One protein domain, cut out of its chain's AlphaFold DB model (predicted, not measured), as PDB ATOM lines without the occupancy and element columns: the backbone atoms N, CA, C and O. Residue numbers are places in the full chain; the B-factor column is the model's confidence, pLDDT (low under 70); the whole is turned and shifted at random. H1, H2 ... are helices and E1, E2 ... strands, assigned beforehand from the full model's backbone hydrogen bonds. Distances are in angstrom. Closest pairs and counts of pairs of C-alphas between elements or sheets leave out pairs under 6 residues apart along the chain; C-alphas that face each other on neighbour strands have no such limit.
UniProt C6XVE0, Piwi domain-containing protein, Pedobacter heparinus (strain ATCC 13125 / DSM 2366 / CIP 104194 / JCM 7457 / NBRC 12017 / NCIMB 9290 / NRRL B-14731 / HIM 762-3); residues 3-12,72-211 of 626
ATOM      1  N   ASN A   3     141.747 338.013 354.019       94.38
ATOM      2  CA  ASN A   3     143.060 337.750 354.604       94.38
ATOM      3  C   ASN A   3     144.076 337.497 353.496       94.38
ATOM      4  O   ASN A   3     143.851 336.664 352.622       94.38
ATOM      5  N   ILE A   4     145.213 338.179 353.584       97.56
ATOM      6  CA  ILE A   4     146.401 337.888 352.790       97.56
ATOM      7  C   ILE A   4     147.362 337.100 353.669       97.56
ATOM      8  O   ILE A   4     147.688 337.521 354.778       97.56
ATOM      9  N   LEU A   5     147.831 335.957 353.178       98.00
ATOM     10  CA  LEU A   5     148.905 335.214 353.827       98.00
ATOM     11  C   LEU A   5     150.209 335.971 353.574       98.00
ATOM     12  O   LEU A   5     150.779 335.884 352.485       98.00
ATOM     13  N   LEU A   6     150.654 336.761 354.547       98.06
ATOM     14  CA  LEU A   6     151.921 337.482 354.459       98.06
ATOM     15  C   LEU A   6     153.068 336.468 354.499       98.06
ATOM     16  O   LEU A   6     152.968 335.441 355.171       98.06
ATOM     17  N   ASN A   7     154.176 336.754 353.819       97.69
ATOM     18  CA  ASN A   7     155.412 335.971 353.869       97.69
ATOM     19  C   ASN A   7     156.133 336.091 355.228       97.69
ATOM     20  O   ASN A   7     157.300 336.462 355.314       97.69
ATOM     21  N   PHE A   8     155.408 335.790 356.301       98.19
ATOM     22  CA  PHE A   8     155.803 335.927 357.688       98.19
ATOM     23  C   PHE A   8     155.386 334.672 358.456       98.19
ATOM     24  O   PHE A   8     154.241 334.229 358.350       98.19
ATOM     25  N   LEU A   9     156.304 334.109 359.237       98.31
ATOM     26  CA  LEU A   9     156.076 332.960 360.110       98.31
ATOM     27  C   LEU A   9     156.121 333.427 361.560       98.31
ATOM     28  O   LEU A   9     157.168 333.841 362.047       98.31
ATOM     29  N   LYS A  10     154.986 333.387 362.253       97.19
ATOM     30  CA  LYS A  10     154.878 333.829 363.648       97.19
ATOM     31  C   LYS A  10     155.571 332.824 364.590       97.19
ATOM     32  O   LYS A  10     155.434 331.623 364.378       97.19
ATOM     33  N   PHE A  11     156.250 333.289 365.641       95.69
ATOM     34  CA  PHE A  11     156.673 332.402 366.739       95.69
ATOM     35  C   PHE A  11     155.470 331.886 367.544       95.69
ATOM     36  O   PHE A  11     154.474 332.598 367.709       95.69
ATOM     37  N   GLU A  12     155.558 330.672 368.076       93.75
ATOM     38  CA  GLU A  12     154.509 330.089 368.919       93.75
ATOM     39  C   GLU A  12     154.326 330.903 370.201       93.75
ATOM     40  O   GLU A  12     153.225 331.391 370.474       93.75
ATOM     41  N   VAL A  72     166.346 342.842 370.254       85.00
ATOM     42  CA  VAL A  72     165.626 341.554 370.220       85.00
ATOM     43  C   VAL A  72     165.798 340.870 368.861       85.00
ATOM     44  O   VAL A  72     166.121 339.687 368.807       85.00
ATOM     45  N   SER A  73     165.684 341.615 367.753       87.81
ATOM     46  CA  SER A  73     165.941 341.091 366.403       87.81
ATOM     47  C   SER A  73     167.364 340.538 366.256       87.81
ATOM     48  O   SER A  73     167.537 339.464 365.681       87.81
ATOM     49  N   LYS A  74     168.378 341.226 366.811       85.00
ATOM     50  CA  LYS A  74     169.785 340.775 366.779       85.00
ATOM     51  C   LYS A  74     169.932 339.425 367.478       85.00
ATOM     52  O   LYS A  74     170.498 338.492 366.926       85.00
ATOM     53  N   LYS A  75     169.354 339.309 368.670       84.31
ATOM     54  CA  LYS A  75     169.430 338.096 369.487       84.31
ATOM     55  C   LYS A  75     168.666 336.921 368.896       84.31
ATOM     56  O   LYS A  75     169.126 335.786 368.963       84.31
ATOM     57  N   LEU A  76     167.499 337.179 368.310       88.25
ATOM     58  CA  LEU A  76     166.762 336.158 367.571       88.25
ATOM     59  C   LEU A  76     167.570 335.660 366.376       88.25
ATOM     60  O   LEU A  76     167.616 334.458 366.142       88.25
ATOM     61  N   TYR A  77     168.230 336.564 365.654       90.25
ATOM     62  CA  TYR A  77     169.080 336.208 364.523       90.25
ATOM     63  C   TYR A  77     170.215 335.263 364.945       90.25
ATOM     64  O   TYR A  77     170.377 334.213 364.329       90.25
ATOM     65  N   GLU A  78     170.920 335.578 366.037       87.94
ATOM     66  CA  GLU A  78     171.962 334.719 366.629       87.94
ATOM     67  C   GLU A  78     171.414 333.326 366.990       87.94
ATOM     68  O   GLU A  78     171.927 332.317 366.511       87.94
ATOM     69  N   LYS A  79     170.296 333.259 367.728       88.69
ATOM     70  CA  LYS A  79     169.663 331.983 368.111       88.69
ATOM     71  C   LYS A  79     169.266 331.125 366.907       88.69
ATOM     72  O   LYS A  79     169.356 329.902 366.962       88.69
ATOM     73  N   ILE A  80     168.800 331.747 365.822       91.00
ATOM     74  CA  ILE A  80     168.424 331.014 364.607       91.00
ATOM     75  C   ILE A  80     169.669 330.509 363.883       91.00
ATOM     76  O   ILE A  80     169.625 329.396 363.366       91.00
ATOM     77  N   ILE A  81     170.773 331.264 363.855       90.88
ATOM     78  CA  ILE A  81     172.054 330.769 363.323       90.88
ATOM     79  C   ILE A  81     172.493 329.524 364.093       90.88
ATOM     80  O   ILE A  81     172.789 328.504 363.469       90.88
ATOM     81  N   ASP A  82     172.472 329.579 365.424       89.00
ATOM     82  CA  ASP A  82     172.872 328.457 366.276       89.00
ATOM     83  C   ASP A  82     172.007 327.219 366.020       89.00
ATOM     84  O   ASP A  82     172.531 326.129 365.784       89.00
ATOM     85  N   ALA A  83     170.684 327.400 365.958       90.56
ATOM     86  CA  ALA A  83     169.757 326.330 365.607       90.56
ATOM     87  C   ALA A  83     169.986 325.791 364.183       90.56
ATOM     88  O   ALA A  83     169.832 324.598 363.938       90.56
ATOM     89  N   SER A  84     170.384 326.650 363.241       90.19
ATOM     90  CA  SER A  84     170.622 326.284 361.839       90.19
ATOM     91  C   SER A  84     171.929 325.521 361.630       90.19
ATOM     92  O   SER A  84     171.978 324.643 360.767       90.19
ATOM     93  N   ASN A  85     172.974 325.802 362.421       85.38
ATOM     94  CA  ASN A  85     174.249 325.069 362.394       85.38
ATOM     95  C   ASN A  85     174.050 323.561 362.608       85.38
ATOM     96  O   ASN A  85     174.752 322.752 362.004       85.38
ATOM     97  N   GLN A  86     173.034 323.186 363.386       75.56
ATOM     98  CA  GLN A  86     172.675 321.795 363.670       75.56
ATOM     99  C   GLN A  86     171.901 321.108 362.521       75.56
ATOM    100  O   GLN A  86     171.664 319.904 362.569       75.56
ATOM    101  N   VAL A  87     171.526 321.836 361.457       72.94
ATOM    102  CA  VAL A  87     170.729 321.341 360.309       72.94
ATOM    103  C   VAL A  87     171.616 321.069 359.073       72.94
ATOM    104  O   VAL A  87     171.252 321.349 357.930       72.94
ATOM    105  N   ASN A  88     172.809 320.496 359.282       64.56
ATOM    106  CA  ASN A  88     173.759 320.069 358.234       64.56
ATOM    107  C   ASN A  88     174.259 321.178 357.278       64.56
ATOM    108  O   ASN A  88     174.513 320.915 356.101       64.56
ATOM    109  N   GLY A  89     174.411 322.421 357.750       65.69
ATOM    110  CA  GLY A  89     175.144 323.469 357.019       65.69
ATOM    111  C   GLY A  89     174.534 323.909 355.680       65.69
ATOM    112  O   GLY A  89     175.218 324.523 354.865       65.69
ATOM    113  N   ARG A  90     173.248 323.631 355.424       74.12
ATOM    114  CA  ARG A  90     172.538 324.038 354.193       74.12
ATOM    115  C   ARG A  90     172.144 325.516 354.182       74.12
ATOM    116  O   ARG A  90     171.082 325.872 353.670       74.12
ATOM    117  N   PHE A  91     172.958 326.384 354.770       84.12
ATOM    118  CA  PHE A  91     172.685 327.811 354.795       84.12
ATOM    119  C   PHE A  91     173.942 328.648 354.602       84.12
ATOM    120  O   PHE A  91     175.068 328.189 354.776       84.12
ATOM    121  N   ILE A  92     173.723 329.888 354.186       83.38
ATOM    122  CA  ILE A  92     174.756 330.841 353.810       83.38
ATOM    123  C   ILE A  92     174.516 332.115 354.605       83.38
ATOM    124  O   ILE A  92     173.390 332.617 354.672       83.38
ATOM    125  N   LEU A  93     175.597 332.640 355.171       81.38
ATOM    126  CA  LEU A  93     175.654 333.967 355.764       81.38
ATOM    127  C   LEU A  93     176.452 334.876 354.831       81.38
ATOM    128  O   LEU A  93     177.432 334.450 354.218       81.38
ATOM    129  N   HIS A  94     176.034 336.132 354.715       72.88
ATOM    130  CA  HIS A  94     176.738 337.138 353.925       72.88
ATOM    131  C   HIS A  94     177.451 338.114 354.875       72.88
ATOM    132  O   HIS A  94     176.836 339.104 355.269       72.88
ATOM    133  N   PRO A  95     178.718 337.847 355.252       57.34
ATOM    134  CA  PRO A  95     179.413 338.597 356.303       57.34
ATOM    135  C   PRO A  95     179.632 340.076 355.953       57.34
ATOM    136  O   PRO A  95     179.663 340.916 356.841       57.34
ATOM    137  N   GLU A  96     179.706 340.421 354.665       51.84
ATOM    138  CA  GLU A  96     180.022 341.780 354.190       51.84
ATOM    139  C   GLU A  96     178.853 342.780 354.251       51.84
ATOM    140  O   GLU A  96     178.955 343.902 353.760       51.84
ATOM    141  N   LYS A  97     177.704 342.394 354.812       53.62
ATOM    142  CA  LYS A  97     176.548 343.285 354.945       53.62
ATOM    143  C   LYS A  97     176.181 343.421 356.413       53.62
ATOM    144  O   LYS A  97     175.231 342.787 356.860       53.62
ATOM    145  N   GLU A  98     176.883 344.299 357.131       46.38
ATOM    146  CA  GLU A  98     176.660 344.601 358.562       46.38
ATOM    147  C   GLU A  98     175.183 344.878 358.919       46.38
ATOM    148  O   GLU A  98     174.747 344.647 360.046       46.38
ATOM    149  N   TYR A  99     174.380 345.309 357.939       51.97
ATOM    150  CA  TYR A  99     172.962 345.641 358.097       51.97
ATOM    151  C   TYR A  99     171.979 344.575 357.589       51.97
ATOM    152  O   TYR A  99     170.773 344.739 357.761       51.97
ATOM    153  N   ASN A 100     172.442 343.494 356.951       62.88
ATOM    154  CA  ASN A 100     171.569 342.477 356.358       62.88
ATOM    155  C   ASN A 100     171.561 341.198 357.203       62.88
ATOM    156  O   ASN A 100     172.345 340.280 356.970       62.88
ATOM    157  N   ARG A 101     170.642 341.128 358.171       78.00
ATOM    158  CA  ARG A 101     170.467 339.984 359.083       78.00
ATOM    159  C   ARG A 101     169.656 338.858 358.439       78.00
ATOM    160  O   ARG A 101     168.625 338.439 358.963       78.00
ATOM    161  N   ARG A 102     170.114 338.382 357.281       90.44
ATOM    162  CA  ARG A 102     169.476 337.284 356.548       90.44
ATOM    163  C   ARG A 102     170.289 336.013 356.621       90.44
ATOM    164  O   ARG A 102     171.496 336.026 356.400       90.44
ATOM    165  N   ILE A 103     169.573 334.922 356.856       92.25
ATOM    166  CA  ILE A 103     170.093 333.561 356.762       92.25
ATOM    167  C   ILE A 103     169.483 332.946 355.508       92.25
ATOM    168  O   ILE A 103     168.257 332.856 355.405       92.25
ATOM    169  N   HIS A 104     170.312 332.558 354.539       93.69
ATOM    170  CA  HIS A 104     169.856 332.002 353.263       93.69
ATOM    171  C   HIS A 104     169.981 330.485 353.265       93.69
ATOM    172  O   HIS A 104     171.090 329.972 353.192       93.69
ATOM    173  N   PHE A 105     168.862 329.770 353.277       94.31
ATOM    174  CA  PHE A 105     168.829 328.310 353.228       94.31
ATOM    175  C   PHE A 105     168.752 327.810 351.794       94.31
ATOM    176  O   PHE A 105     167.846 328.189 351.051       94.31
ATOM    177  N   GLU A 106     169.679 326.940 351.410       93.88
ATOM    178  CA  GLU A 106     169.667 326.282 350.109       93.88
ATOM    179  C   GLU A 106     168.576 325.206 350.084       93.88
ATOM    180  O   GLU A 106     168.613 324.240 350.848       93.88
ATOM    181  N   ILE A 107     167.587 325.387 349.205       94.25
ATOM    182  CA  ILE A 107     166.483 324.432 349.024       94.25
ATOM    183  C   ILE A 107     166.689 323.532 347.804       94.25
ATOM    184  O   ILE A 107     166.199 322.406 347.795       94.25
ATOM    185  N   GLU A 108     167.405 324.013 346.784       92.62
ATOM    186  CA  GLU A 108     167.701 323.259 345.564       92.62
ATOM    187  C   GLU A 108     168.984 323.807 344.896       92.62
ATOM    188  O   GLU A 108     169.081 325.023 344.655       92.62
ATOM    189  N   PRO A 109     169.967 322.947 344.570       92.44
ATOM    190  CA  PRO A 109     171.174 323.354 343.853       92.44
ATOM    191  C   PRO A 109     170.878 323.645 342.374       92.44
ATOM    192  O   PRO A 109     169.953 323.087 341.787       92.44
ATOM    193  N   HIS A 110     171.683 324.497 341.732       93.94
ATOM    194  CA  HIS A 110     171.561 324.794 340.302       93.94
ATOM    195  C   HIS A 110     172.947 324.956 339.647       93.94
ATOM    196  O   HIS A 110     173.834 325.556 340.246       93.94
ATOM    197  N   PRO A 111     173.173 324.536 338.388       91.81
ATOM    198  CA  PRO A 111     174.502 324.643 337.764       91.81
ATOM    199  C   PRO A 111     175.104 326.062 337.750       91.81
ATOM    200  O   PRO A 111     176.315 326.237 337.808       91.81
ATOM    201  N   LYS A 112     174.248 327.091 337.690       91.81
ATOM    202  CA  LYS A 112     174.633 328.520 337.665       91.81
ATOM    203  C   LYS A 112     174.463 329.255 339.004       91.81
ATOM    204  O   LYS A 112     174.557 330.482 339.047       91.81
ATOM    205  N   GLY A 113     174.138 328.548 340.084       92.81
ATOM    206  CA  GLY A 113     173.799 329.184 341.354       92.81
ATOM    207  C   GLY A 113     173.042 328.269 342.299       92.81
ATOM    208  O   GLY A 113     173.272 327.070 342.363       92.81
ATOM    209  N   ARG A 114     172.118 328.838 343.059       93.50
ATOM    210  CA  ARG A 114     171.324 328.082 344.026       93.50
ATOM    211  C   ARG A 114     170.008 328.768 344.296       93.50
ATOM    212  O   ARG A 114     169.923 329.997 344.345       93.50
ATOM    213  N   LYS A 115     168.971 327.954 344.449       95.50
ATOM    214  CA  LYS A 115     167.656 328.402 344.879       95.50
ATOM    215  C   LYS A 115     167.655 328.420 346.398       95.50
ATOM    216  O   LYS A 115     167.829 327.379 347.030       95.50
ATOM    217  N   CYS A 116     167.456 329.603 346.962       95.81
ATOM    218  CA  CYS A 116     167.487 329.800 348.397       95.81
ATOM    219  C   CYS A 116     166.174 330.383 348.913       95.81
ATOM    220  O   CYS A 116     165.473 331.127 348.220       95.81
ATOM    221  N   VAL A 117     165.880 330.079 350.170       96.88
ATOM    222  CA  VAL A 117     164.884 330.786 350.968       96.88
ATOM    223  C   VAL A 117     165.622 331.524 352.071       96.88
ATOM    224  O   VAL A 117     166.331 330.910 352.862       96.88
ATOM    225  N   TRP A 118     165.506 332.846 352.091       95.56
ATOM    226  CA  TRP A 118     166.056 333.665 353.161       95.56
ATOM    227  C   TRP A 118     165.036 333.845 354.276       95.56
ATOM    228  O   TRP A 118     163.834 333.913 354.009       95.56
ATOM    229  N   VAL A 119     165.524 333.955 355.510       95.56
ATOM    230  CA  VAL A 119     164.727 334.343 356.679       95.56
ATOM    231  C   VAL A 119     165.389 335.493 357.429       95.56
ATOM    232  O   VAL A 119     166.614 335.624 357.418       95.56
ATOM    233  N   GLU A 120     164.575 336.312 358.086       93.94
ATOM    234  CA  GLU A 120     165.003 337.477 358.862       93.94
ATOM    235  C   GLU A 120     164.049 337.692 360.051       93.94
ATOM    236  O   GLU A 120     162.833 337.751 359.837       93.94
ATOM    237  N   PRO A 121     164.538 337.821 361.300       93.19
ATOM    238  CA  PRO A 121     163.683 338.146 362.439       93.19
ATOM    239  C   PRO A 121     162.980 339.486 362.258       93.19
ATOM    240  O   PRO A 121     163.622 340.516 362.051       93.19
ATOM    241  N   TYR A 122     161.659 339.483 362.406       93.44
ATOM    242  CA  TYR A 122     160.831 340.653 362.160       93.44
ATOM    243  C   TYR A 122     159.736 340.804 363.218       93.44
ATOM    244  O   TYR A 122     159.125 339.826 363.655       93.44
ATOM    245  N   PHE A 123     159.465 342.053 363.601       93.06
ATOM    246  CA  PHE A 123     158.367 342.409 364.495       93.06
ATOM    247  C   PHE A 123     157.247 343.093 363.713       93.06
ATOM    248  O   PHE A 123     157.380 344.242 363.277       93.06
ATOM    249  N   LEU A 124     156.124 342.395 363.552       94.12
ATOM    250  CA  LEU A 124     154.945 342.909 362.868       94.12
ATOM    251  C   LEU A 124     154.157 343.830 363.803       94.12
ATOM    252  O   LEU A 124     153.271 343.399 364.543       94.12
ATOM    253  N   LYS A 125     154.475 345.126 363.749       93.12
ATOM    254  CA  LYS A 125     153.924 346.155 364.645       93.12
ATOM    255  C   LYS A 125     152.400 346.254 364.611       93.12
ATOM    256  O   LYS A 125     151.793 346.489 365.647       93.12
ATOM    257  N   SER A 126     151.759 346.074 363.458       93.31
ATOM    258  CA  SER A 126     150.292 346.142 363.358       93.31
ATOM    259  C   SER A 126     149.574 345.049 364.151       93.31
ATOM    260  O   SER A 126     148.405 345.214 364.490       93.31
ATOM    261  N   LYS A 127     150.261 343.942 364.442       94.25
ATOM    262  CA  LYS A 127     149.721 342.797 365.182       94.25
ATOM    263  C   LYS A 127     150.451 342.543 366.502       94.25
ATOM    264  O   LYS A 127     150.032 341.661 367.235       94.25
ATOM    265  N   GLN A 128     151.498 343.320 366.799       91.62
ATOM    266  CA  GLN A 128     152.352 343.190 367.986       91.62
ATOM    267  C   GLN A 128     152.895 341.763 368.163       91.62
ATOM    268  O   GLN A 128     152.866 341.206 369.255       91.62
ATOM    269  N   VAL A 129     153.372 341.156 367.070       93.50
ATOM    270  CA  VAL A 129     153.922 339.792 367.088       93.50
ATOM    271  C   VAL A 129     155.300 339.710 366.446       93.50
ATOM    272  O   VAL A 129     155.574 340.320 365.413       93.50
ATOM    273  N   TRP A 130     156.153 338.896 367.048       94.31
ATOM    274  CA  TRP A 130     157.432 338.444 366.535       94.31
ATOM    275  C   TRP A 130     157.302 337.192 365.678       94.31
ATOM    276  O   TRP A 130     156.470 336.307 365.914       94.31
ATOM    277  N   GLY A 131     158.195 337.110 364.702       95.31
ATOM    278  CA  GLY A 131     158.318 335.985 363.797       95.31
ATOM    279  C   GLY A 131     159.485 336.173 362.841       95.31
ATOM    280  O   GLY A 131     160.378 336.988 363.083       95.31
ATOM    281  N   LEU A 132     159.450 335.434 361.738       96.19
ATOM    282  CA  LEU A 132     160.419 335.513 360.655       96.19
ATOM    283  C   LEU A 132     159.750 336.031 359.391       96.19
ATOM    284  O   LEU A 132     158.785 335.434 358.916       96.19
ATOM    285  N   LEU A 133     160.293 337.097 358.812       96.75
ATOM    286  CA  LEU A 133     160.058 337.393 357.406       96.75
ATOM    287  C   LEU A 133     160.805 336.346 356.574       96.75
ATOM    288  O   LEU A 133     161.939 335.999 356.896       96.75
ATOM    289  N   ILE A 134     160.167 335.832 355.527       97.50
ATOM    290  CA  ILE A 134     160.698 334.736 354.713       97.50
ATOM    291  C   ILE A 134     160.523 335.032 353.225       97.50
ATOM    292  O   ILE A 134     159.475 335.512 352.799       97.50
ATOM    293  N   GLY A 135     161.509 334.719 352.389       96.06
ATOM    294  CA  GLY A 135     161.372 334.943 350.952       96.06
ATOM    295  C   GLY A 135     162.273 334.079 350.091       96.06
ATOM    296  O   GLY A 135     163.331 333.629 350.505       96.06
ATOM    297  N   PHE A 136     161.842 333.850 348.854       96.19
ATOM    298  CA  PHE A 136     162.636 333.140 347.856       96.19
ATOM    299  C   PHE A 136     163.615 334.082 347.146       96.19
ATOM    300  O   PHE A 136     163.240 335.191 346.748       96.19
ATOM    301  N   GLN A 137     164.835 333.605 346.907       94.12
ATOM    302  CA  GLN A 137     165.838 334.271 346.083       94.12
ATOM    303  C   GLN A 137     166.712 333.240 345.358       94.12
ATOM    304  O   GLN A 137     167.194 332.284 345.958       94.12
ATOM    305  N   PHE A 138     166.980 333.472 344.072       94.44
ATOM    306  CA  PHE A 138     168.051 332.769 343.370       94.44
ATOM    307  C   PHE A 138     169.374 333.513 343.579       94.44
ATOM    308  O   PHE A 138     169.469 334.700 343.256       94.44
ATOM    309  N   ILE A 139     170.382 332.830 344.119       92.06
ATOM    310  CA  ILE A 139     171.731 333.370 344.306       92.06
ATOM    311  C   ILE A 139     172.609 332.851 343.168       92.06
ATOM    312  O   ILE A 139     172.820 331.646 343.036       92.06
ATOM    313  N   VAL A 140     173.113 333.766 342.340       90.50
ATOM    314  CA  VAL A 140     174.013 333.451 341.222       90.50
ATOM    315  C   VAL A 140     175.411 333.133 341.756       90.50
ATOM    316  O   VAL A 140     175.898 333.810 342.662       90.50
ATOM    317  N   SER A 141     176.070 332.117 341.196       87.31
ATOM    318  CA  SER A 141     177.447 331.771 341.565       87.31
ATOM    319  C   SER A 141     178.436 332.878 341.178       87.31
ATOM    320  O   SER A 141     178.366 333.414 340.074       87.31
ATOM    321  N   GLN A 142     179.415 333.153 342.049       82.38
ATOM    322  CA  GLN A 142     180.503 334.123 341.822       82.38
ATOM    323  C   GLN A 142     181.201 333.918 340.462       82.38
ATOM    324  O   GLN A 142     181.380 334.874 339.713       82.38
ATOM    325  N   ASN A 143     181.473 332.663 340.084       79.88
ATOM    326  CA  ASN A 143     182.114 332.302 338.808       79.88
ATOM    327  C   ASN A 143     181.321 332.732 337.561       79.88
ATOM    328  O   ASN A 143     181.891 332.859 336.484       79.88
ATOM    329  N   VAL A 144     180.003 332.920 337.682       80.25
ATOM    330  CA  VAL A 144     179.151 333.388 336.578       80.25
ATOM    331  C   VAL A 144     179.151 334.918 336.505       80.25
ATOM    332  O   VAL A 144     179.022 335.484 335.426       80.25
ATOM    333  N   LEU A 145     179.318 335.599 337.643       72.69
ATOM    334  CA  LEU A 145     179.324 337.061 337.723       72.69
ATOM    335  C   LEU A 145     180.637 337.678 337.218       72.69
ATOM    336  O   LEU A 145     180.614 338.772 336.655       72.69
ATOM    337  N   SER A 146     181.766 336.981 337.374       61.84
ATOM    338  CA  SER A 146     183.099 337.467 336.987       61.84
ATOM    339  C   SER A 146     183.309 337.627 335.471       61.84
ATOM    340  O   SER A 146     184.204 338.357 335.061       61.84
ATOM    341  N   GLY A 147     182.470 337.012 334.629       58.16
ATOM    342  CA  GLY A 147     182.527 337.123 333.162       58.16
ATOM    343  C   GLY A 147     181.824 338.351 332.560       58.16
ATOM    344  O   GLY A 147     181.660 338.417 331.341       58.16
ATOM    345  N   GLY A 148     181.373 339.294 333.395       56.75
ATOM    346  CA  GLY A 148     180.486 340.389 332.999       56.75
ATOM    347  C   GLY A 148     179.025 339.928 332.945       56.75
ATOM    348  O   GLY A 148     178.696 338.891 332.372       56.75
ATOM    349  N   TYR A 149     178.119 340.685 333.569       51.44
ATOM    350  CA  TYR A 149     176.710 340.299 333.658       51.44
ATOM    351  C   TYR A 149     176.046 340.323 332.274       51.44
ATOM    352  O   TYR A 149     175.694 341.381 331.752       51.44
ATOM    353  N   LYS A 150     175.832 339.143 331.689       63.50
ATOM    354  CA  LYS A 150     174.954 338.954 330.531       63.50
ATOM    355  C   LYS A 150     173.623 338.381 330.993       63.50
ATOM    356  O   LYS A 150     173.550 337.550 331.894       63.50
ATOM    357  N   VAL A 151     172.553 338.847 330.362       69.00
ATOM    358  CA  VAL A 151     171.192 338.382 330.621       69.00
ATOM    359  C   VAL A 151     171.093 336.892 330.270       69.00
ATOM    360  O   VAL A 151     171.058 336.531 329.097       69.00
ATOM    361  N   ASP A 152     171.042 336.030 331.286       86.69
ATOM    362  CA  ASP A 152     171.047 334.573 331.125       86.69
ATOM    363  C   ASP A 152     169.640 333.982 331.300       86.69
ATOM    364  O   ASP A 152     168.973 334.194 332.319       86.69
ATOM    365  N   ARG A 153     169.170 333.238 330.292       89.88
ATOM    366  CA  ARG A 153     167.820 332.655 330.278       89.88
ATOM    367  C   ARG A 153     167.614 331.639 331.399       89.88
ATOM    368  O   ARG A 153     166.541 331.646 331.999       89.88
ATOM    369  N   ASP A 154     168.609 330.818 331.719       91.69
ATOM    370  CA  ASP A 154     168.484 329.797 332.763       91.69
ATOM    371  C   ASP A 154     168.400 330.453 334.140       91.69
ATOM    372  O   ASP A 154     167.577 330.061 334.960       91.69
ATOM    373  N   ILE A 155     169.171 331.522 334.371       92.81
ATOM    374  CA  ILE A 155     169.059 332.335 335.594       92.81
ATOM    375  C   ILE A 155     167.674 332.988 335.684       92.81
ATOM    376  O   ILE A 155     167.063 333.035 336.756       92.81
ATOM    377  N   GLN A 156     167.125 333.478 334.571       93.88
ATOM    378  CA  GLN A 156     165.771 334.034 334.569       93.88
ATOM    379  C   GLN A 156     164.692 332.986 334.864       93.88
ATOM    380  O   GLN A 156     163.726 333.304 335.557       93.88
ATOM    381  N   ILE A 157     164.846 331.755 334.376       95.06
ATOM    382  CA  ILE A 157     163.938 330.649 334.700       95.06
ATOM    383  C   ILE A 157     164.099 330.254 336.174       95.06
ATOM    384  O   ILE A 157     163.112 330.184 336.904       95.06
ATOM    385  N   ALA A 158     165.335 330.082 336.648       94.81
ATOM    386  CA  ALA A 158     165.634 329.677 338.020       94.81
ATOM    387  C   ALA A 158     165.208 330.721 339.067       94.81
ATOM    388  O   ALA A 158     164.806 330.361 340.170       94.81
ATOM    389  N   SER A 159     165.235 332.010 338.717       94.25
ATOM    390  CA  SER A 159     164.708 333.106 339.549       94.25
ATOM    391  C   SER A 159     163.182 333.262 339.487       94.25
ATOM    392  O   SER A 159     162.619 334.091 340.206       94.25
ATOM    393  N   GLY A 160     162.504 332.504 338.619       94.25
ATOM    394  CA  GLY A 160     161.066 332.604 338.374       94.25
ATOM    395  C   GLY A 160     160.655 333.824 337.551       94.25
ATOM    396  O   GLY A 160     159.464 334.122 337.469       94.25
ATOM    397  N   SER A 161     161.603 334.547 336.945       93.06
ATOM    398  CA  SER A 161     161.301 335.659 336.035       93.06
ATOM    399  C   SER A 161     160.662 335.174 334.734       93.06
ATOM    400  O   SER A 161     159.724 335.806 334.233       93.06
ATOM    401  N   LEU A 162     161.137 334.033 334.232       94.88
ATOM    402  CA  LEU A 162     160.559 333.294 333.116       94.88
ATOM    403  C   LEU A 162     160.027 331.936 333.589       94.88
ATOM    404  O   LEU A 162     160.462 331.405 334.606       94.88
ATOM    405  N   ASN A 163     159.077 331.373 332.848       94.06
ATOM    406  CA  ASN A 163     158.631 329.994 333.018       94.06
ATOM    407  C   ASN A 163     159.568 329.014 332.289       94.06
ATOM    408  O   ASN A 163     160.464 329.428 331.556       94.06
ATOM    409  N   ALA A 164     159.315 327.708 332.408       92.81
ATOM    410  CA  ALA A 164     160.124 326.666 331.763       92.81
ATOM    411  C   ALA A 164     160.226 326.790 330.225       92.81
ATOM    412  O   ALA A 164     161.165 326.280 329.624       92.81
ATOM    413  N   ARG A 165     159.292 327.499 329.570       92.94
ATOM    414  CA  ARG A 165     159.328 327.779 328.123       92.94
ATOM    415  C   ARG A 165     160.113 329.049 327.783       92.94
ATOM    416  O   ARG A 165     160.244 329.392 326.613       92.94
ATOM    417  N   GLY A 166     160.652 329.766 328.766       89.62
ATOM    418  CA  GLY A 166     161.325 331.054 328.585       89.62
ATOM    419  C   GLY A 166     160.385 332.223 328.285       89.62
ATOM    420  O   GLY A 166     160.828 333.225 327.735       89.62
ATOM    421  N   LEU A 167     159.096 332.100 328.610       91.31
ATOM    422  CA  LEU A 167     158.123 333.192 328.530       91.31
ATOM    423  C   LEU A 167     157.927 333.819 329.912       91.31
ATOM    424  O   LEU A 167     158.300 333.218 330.914       91.31
ATOM    425  N   SER A 168     157.320 335.008 329.987       91.44
ATOM    426  CA  SER A 168     156.999 335.644 331.272       91.44
ATOM    427  C   SER A 168     156.241 334.680 332.193       91.44
ATOM    428  O   SER A 168     155.263 334.057 331.775       91.44
ATOM    429  N   ASN A 169     156.704 334.541 333.437       95.00
ATOM    430  CA  ASN A 169     156.111 333.612 334.391       95.00
ATOM    431  C   ASN A 169     154.780 334.151 334.940       95.00
ATOM    432  O   ASN A 169     154.770 334.984 335.847       95.00
ATOM    433  N   LEU A 170     153.660 333.685 334.382       94.62
ATOM    434  CA  LEU A 170     152.323 334.034 334.868       94.62
ATOM    435  C   LEU A 170     152.066 333.460 336.270       94.62
ATOM    436  O   LEU A 170     151.457 334.127 337.099       94.62
ATOM    437  N   ASP A 171     152.645 332.299 336.581       95.25
ATOM    438  CA  ASP A 171     152.494 331.603 337.862       95.25
ATOM    439  C   ASP A 171     153.508 332.085 338.917       95.25
ATOM    440  O   ASP A 171     153.910 331.339 339.805       95.25
ATOM    441  N   PHE A 172     153.968 333.337 338.833       95.38
ATOM    442  CA  PHE A 172     155.039 333.864 339.692       95.38
ATOM    443  C   PHE A 172     154.719 333.803 341.197       95.38
ATOM    444  O   PHE A 172     155.612 333.540 342.006       95.38
ATOM    445  N   TYR A 173     153.455 334.018 341.575       96.56
ATOM    446  CA  TYR A 173     153.006 333.902 342.965       96.56
ATOM    447  C   TYR A 173     153.065 332.447 343.446       96.56
ATOM    448  O   TYR A 173     153.704 332.173 344.460       96.56
ATOM    449  N   LEU A 174     152.509 331.504 342.676       96.81
ATOM    450  CA  LEU A 174     152.618 330.065 342.951       96.81
ATOM    451  C   LEU A 174     154.075 329.600 343.013       96.81
ATOM    452  O   LEU A 174     154.458 328.872 343.924       96.81
ATOM    453  N   PHE A 175     154.914 330.069 342.088       96.62
ATOM    454  CA  PHE A 175     156.343 329.782 342.071       96.62
ATOM    455  C   PHE A 175     156.998 330.171 343.403       96.62
ATOM    456  O   PHE A 175     157.639 329.330 344.031       96.62
ATOM    457  N   LYS A 176     156.807 331.408 343.883       96.62
ATOM    458  CA  LYS A 176     157.353 331.841 345.180       96.62
ATOM    459  C   LYS A 176     156.774 331.041 346.348       96.62
ATOM    460  O   LYS A 176     157.533 330.602 347.212       96.62
ATOM    461  N   TYR A 177     155.457 330.835 346.359       97.50
ATOM    462  CA  TYR A 177     154.762 330.104 347.418       97.50
ATOM    463  C   TYR A 177     155.290 328.673 347.568       97.50
ATOM    464  O   TYR A 177     155.571 328.232 348.681       97.50
ATOM    465  N   ASN A 178     155.498 327.969 346.454       97.06
ATOM    466  CA  ASN A 178     155.980 326.589 346.449       97.06
ATOM    467  C   ASN A 178     157.398 326.468 347.021       97.06
ATOM    468  O   ASN A 178     157.656 325.573 347.827       97.06
ATOM    469  N   HIS A 179     158.308 327.383 346.673       97.62
ATOM    470  CA  HIS A 179     159.673 327.362 347.211       97.62
ATOM    471  C   HIS A 179     159.701 327.714 348.708       97.62
ATOM    472  O   HIS A 179     160.378 327.038 349.481       97.62
ATOM    473  N   ILE A 180     158.907 328.700 349.145       97.81
ATOM    474  CA  ILE A 180     158.750 329.021 350.575       97.81
ATOM    475  C   ILE A 180     158.175 327.817 351.337       97.81
ATOM    476  O   ILE A 180     158.699 327.424 352.374       97.81
ATOM    477  N   THR A 181     157.142 327.176 350.792       97.19
ATOM    478  CA  THR A 181     156.514 325.994 351.400       97.19
ATOM    479  C   THR A 181     157.466 324.797 351.448       97.19
ATOM    480  O   THR A 181     157.415 324.012 352.390       97.19
ATOM    481  N   THR A 182     158.369 324.667 350.474       96.69
ATOM    482  CA  THR A 182     159.421 323.638 350.478       96.69
ATOM    483  C   THR A 182     160.357 323.820 351.671       96.69
ATOM    484  O   THR A 182     160.623 322.855 352.383       96.69
ATOM    485  N   PHE A 183     160.793 325.053 351.952       96.50
ATOM    486  CA  PHE A 183     161.565 325.358 353.162       96.50
ATOM    487  C   PHE A 183     160.777 325.034 354.442       96.50
ATOM    488  O   PHE A 183     161.293 324.341 355.317       96.50
ATOM    489  N   ILE A 184     159.517 325.482 354.525       97.50
ATOM    490  CA  ILE A 184     158.650 325.263 355.697       97.50
ATOM    491  C   ILE A 184     158.469 323.768 355.992       97.50
ATOM    492  O   ILE A 184     158.458 323.371 357.149       97.50
ATOM    493  N   LYS A 185     158.340 322.927 354.962       96.44
ATOM    494  CA  LYS A 185     158.131 321.482 355.136       96.44
ATOM    495  C   LYS A 185     159.417 320.716 355.431       96.44
ATOM    496  O   LYS A 185     159.390 319.788 356.230       96.44
ATOM    497  N   ASN A 186     160.524 321.083 354.784       94.12
ATOM    498  CA  ASN A 186     161.712 320.224 354.736       94.12
ATOM    499  C   ASN A 186     162.878 320.710 355.607       94.12
ATOM    500  O   ASN A 186     163.754 319.911 355.921       94.12
ATOM    501  N   ILE A 187     162.932 322.001 355.959       94.25
ATOM    502  CA  ILE A 187     164.069 322.599 356.682       94.25
ATOM    503  C   ILE A 187     163.625 323.162 358.034       94.25
ATOM    504  O   ILE A 187     164.255 322.872 359.050       94.25
ATOM    505  N   LEU A 188     162.517 323.909 358.069       95.56
ATOM    506  CA  LEU A 188     162.013 324.540 359.294       95.56
ATOM    507  C   LEU A 188     161.822 323.569 360.478       95.56
ATOM    508  O   LEU A 188     162.189 323.959 361.587       95.56
ATOM    509  N   PRO A 189     161.333 322.319 360.306       95.00
ATOM    510  CA  PRO A 189     161.180 321.397 361.431       95.00
ATOM    511  C   PRO A 189     162.510 321.088 362.126       95.00
ATOM    512  O   PRO A 189     162.563 321.054 363.351       95.00
ATOM    513  N   GLY A 190     163.598 320.937 361.361       93.19
ATOM    514  CA  GLY A 190     164.937 320.712 361.912       93.19
ATOM    515  C   GLY A 190     165.458 321.910 362.707       93.19
ATOM    516  O   GLY A 190     166.088 321.731 363.744       93.19
ATOM    517  N   ILE A 191     165.142 323.132 362.266       93.75
ATOM    518  CA  ILE A 191     165.472 324.355 363.010       93.75
ATOM    519  C   ILE A 191     164.656 324.409 364.309       93.75
ATOM    520  O   ILE A 191     165.220 324.644 365.373       93.75
ATOM    521  N   ASN A 192     163.346 324.146 364.244       95.00
ATOM    522  CA  ASN A 192     162.454 324.182 365.406       95.00
ATOM    523  C   ASN A 192     162.858 323.196 366.510       95.00
ATOM    524  O   ASN A 192     162.716 323.535 367.678       95.00
ATOM    525  N   LEU A 193     163.404 322.021 366.169       93.50
ATOM    526  CA  LEU A 193     163.928 321.067 367.161       93.50
ATOM    527  C   LEU A 193     165.066 321.646 368.018       93.50
ATOM    528  O   LEU A 193     165.293 321.174 369.127       93.50
ATOM    529  N   ASN A 194     165.770 322.657 367.506       91.00
ATOM    530  CA  ASN A 194     166.911 323.298 368.157       91.00
ATOM    531  C   ASN A 194     166.580 324.706 368.689       91.00
ATOM    532  O   ASN A 194     167.473 325.421 369.142       91.00
ATOM    533  N   LEU A 195     165.312 325.129 368.631       89.44
ATOM    534  CA  LEU A 195     164.854 326.414 369.152       89.44
ATOM    535  C   LEU A 195     163.997 326.217 370.401       89.44
ATOM    536  O   LEU A 195     163.018 325.483 370.390       89.44
ATOM    537  N   ASN A 196     164.286 326.987 371.453       85.56
ATOM    538  CA  ASN A 196     163.448 327.015 372.660       85.56
ATOM    539  C   ASN A 196     162.045 327.602 372.406       85.56
ATOM    540  O   ASN A 196     161.123 327.352 373.174       85.56
ATOM    541  N   ASN A 197     161.897 328.426 371.366       89.06
ATOM    542  CA  ASN A 197     160.626 328.999 370.934       89.06
ATOM    543  C   ASN A 197     160.420 328.654 369.459       89.06
ATOM    544  O   ASN A 197     161.093 329.218 368.591       89.06
ATOM    545  N   ALA A 198     159.528 327.705 369.194       93.62
ATOM    546  CA  ALA A 198     159.284 327.203 367.854       93.62
ATOM    547  C   ALA A 198     158.598 328.249 366.959       93.62
ATOM    548  O   ALA A 198     157.897 329.163 367.406       93.62
ATOM    549  N   ILE A 199     158.825 328.114 365.656       96.31
ATOM    550  CA  ILE A 199     158.244 328.944 364.604       96.31
ATOM    551  C   ILE A 199     157.070 328.192 363.975       96.31
ATOM    552  O   ILE A 199     157.217 327.037 363.564       96.31
ATOM    553  N   ASN A 200     155.926 328.858 363.812       96.88
ATOM    554  CA  ASN A 200     154.757 328.268 363.162       96.88
ATOM    555  C   ASN A 200     155.061 327.836 361.722       96.88
ATOM    556  O   ASN A 200     155.689 328.560 360.952       96.88
ATOM    557  N   SER A 201     154.500 326.695 361.316       95.94
ATOM    558  CA  SER A 201     154.667 326.123 359.969       95.94
ATOM    559  C   SER A 201     153.643 326.635 358.942       95.94
ATOM    560  O   SER A 201     153.366 325.981 357.939       95.94
ATOM    561  N   SER A 202     153.051 327.807 359.180       96.12
ATOM    562  CA  SER A 202     152.068 328.424 358.286       96.12
ATOM    563  C   SER A 202     152.330 329.915 358.136       96.12
ATOM    564  O   SER A 202     152.582 330.606 359.125       96.12
ATOM    565  N   LEU A 203     152.192 330.414 356.906       98.00
ATOM    566  CA  LEU A 203     152.217 331.848 356.634       98.00
ATOM    567  C   LEU A 203     151.112 332.564 357.413       98.00
ATOM    568  O   LEU A 203     149.971 332.103 357.470       98.00
ATOM    569  N   PHE A 204     151.463 333.690 358.019       97.62
ATOM    570  CA  PHE A 204     150.585 334.404 358.929       97.62
ATOM    571  C   PHE A 204     149.508 335.190 358.162       97.62
ATOM    572  O   PHE A 204     149.846 336.026 357.314       97.62
ATOM    573  N   PRO A 205     148.212 334.959 358.442       97.19
ATOM    574  CA  PRO A 205     147.139 335.713 357.816       97.19
ATOM    575  C   PRO A 205     147.092 337.138 358.376       97.19
ATOM    576  O   PRO A 205     147.035 337.350 359.588       97.19
ATOM    577  N   VAL A 206     147.072 338.122 357.482       97.00
ATOM    578  CA  VAL A 206     146.898 339.533 357.821       97.00
ATOM    579  C   VAL A 206     145.666 340.058 357.105       97.00
ATOM    580  O   VAL A 206     145.497 339.876 355.899       97.00
ATOM    581  N   GLU A 207     144.809 340.716 357.873       96.31
ATOM    582  CA  GLU A 207     143.608 341.366 357.369       96.31
ATOM    583  C   GLU A 207     143.955 342.449 356.342       96.31
ATOM    584  O   GLU A 207     144.849 343.277 356.554       96.31
ATOM    585  N   SER A 208     143.229 342.428 355.230       96.31
ATOM    586  CA  SER A 208     143.373 343.345 354.114       96.31
ATOM    587  C   SER A 208     142.035 343.950 353.701       96.31
ATOM    588  O   SER A 208     140.949 343.365 353.847       96.31
ATOM    589  N   TYR A 209     142.148 345.124 353.100       95.88
ATOM    590  CA  TYR A 209     141.046 345.940 352.614       95.88
ATOM    591  C   TYR A 209     141.258 346.255 351.135       95.88
ATOM    592  O   TYR A 209     142.316 345.957 350.572       95.88
ATOM    593  N   LEU A 210     140.227 346.796 350.494       95.06
ATOM    594  CA  LEU A 210     140.231 347.102 349.071       95.06
ATOM    595  C   LEU A 210     139.981 348.597 348.898       95.06
ATOM    596  O   LEU A 210     138.989 349.109 349.406       95.06
ATOM    597  N   LEU A 211     140.893 349.254 348.194       95.56
ATOM    598  CA  LEU A 211     140.727 350.601 347.665       95.56
ATOM    599  C   LEU A 211     139.852 350.562 346.402       95.56
ATOM    600  O   LEU A 211     139.706 349.519 345.755       95.56
TER     601      LEU A 211
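What this domain is: This is residues 3 to 12 and 72 to 211 of the 626 residues of the protein "Piwi domain-containing protein" of Pedobacter heparinus (strain ATCC 13125 / DSM 2366 / CIP 104194 / JCM 7457 / NBRC 12017 / NCIMB 9290 / NRRL B-14731 / HIM 762-3) (UniProt C6XVE0). A strongly twisted sheet built round the two long strands E5 and E6 is covered on one face by the helices H1, H3 and H4, two layers in all, while a small two-stranded sheet of E1 and E7 makes an arm at one end. At the other end lie H2 and the loop after it, whose residues 146 to 151 stick out. The printed part has 150 residues, with five named helices and seven named strands in the order E1 E2 H1 E3 E4 E5 E6 H2 H3 H4 H5 E7; the class is mixed, helices and strands. The larger sheet runs E2 E6 E5 E4 E3, antiparallel throughout, and E1 and E7 are antiparallel too. The whole is compact, with a radius of gyration of the C-alphas of 16.5 A and spans of 43 by 42 by 28 A.

Where its parts are: Find C-alpha 3 at (143.060, 337.750, 354.604), where E1, residues 3 to 6, begins; it runs on into E2, residues 8 to 10, at 95 degrees. After the cut comes H1, residues 72 to 85, 20.2 A long. Next are E3, residues 91 to 93, and E4, residues 103 to 110, 18.7 A, which bends by 70 degrees at residue 107. E5, residues 113 to 124, covers 31.7 A and bends by 53 degrees at residue 121; E6, residues 129 to 140, covers 33.4 A and ends at (174.013, 333.451, 341.222). Read on through H2, residues 142 to 145, H3, residues 153 to 158, H4, residues 172 to 186, 21.4 A, and H5, residues 188 to 192. E7, residues 204 to 210, covers 19.1 A and ends at (140.231, 347.102, 349.071).

How they stand to each other: Look first at E3 E4 E5 E6, a meander, each strand the antiparallel neighbour of the one before. N 118 and O 135 of the hairpin E5 and E6 are 2.8 A apart, N 105 and O 117 of E4 and E5 2.8 A, and N 92 and O 104 of E3 and E4 2.8 A, within hydrogen-bond range. Beside E6, the edge strand E2 has N 9 and O 132 at 2.8 A; in the other sheet N 206 and O 4 are 2.8 A apart. H1 is on the sheet at a height of 7.9 A, along E5 at 22 degrees on the local plane; their closest C-alphas, of Ser 73 and Pro 121, are 5.4 A apart. H4 is on it at 8.2 A, across E6 at 68 degrees on the local plane, with C-alphas 136 and 176 closest at 6.1 A. H3 is on it at 9.6 A, over E5; H2 and H5 are not on it. H1 touches H5 with residues 80 to 84 alone, closest at the C-alphas of Ala 83 and Ile 191, 5.4 A. In H1, H3, H4 and H5 every O i to N i+4 pair is within hydrogen-bond range; H2 is too short for one.

The domain as a whole: The farthest C-alphas, of Gly 147 and Tyr 209, are 46.7 A apart. Residues 13 to 71 are not printed, and C-alphas 12 and 72 are 16.0 A apart across the cut. The links H3 to H4 and H5 to E7 are long. Mean pLDDT of the printed part is 89.2; residues 88 to 89, 95 to 100 and 146 to 151 are under 70.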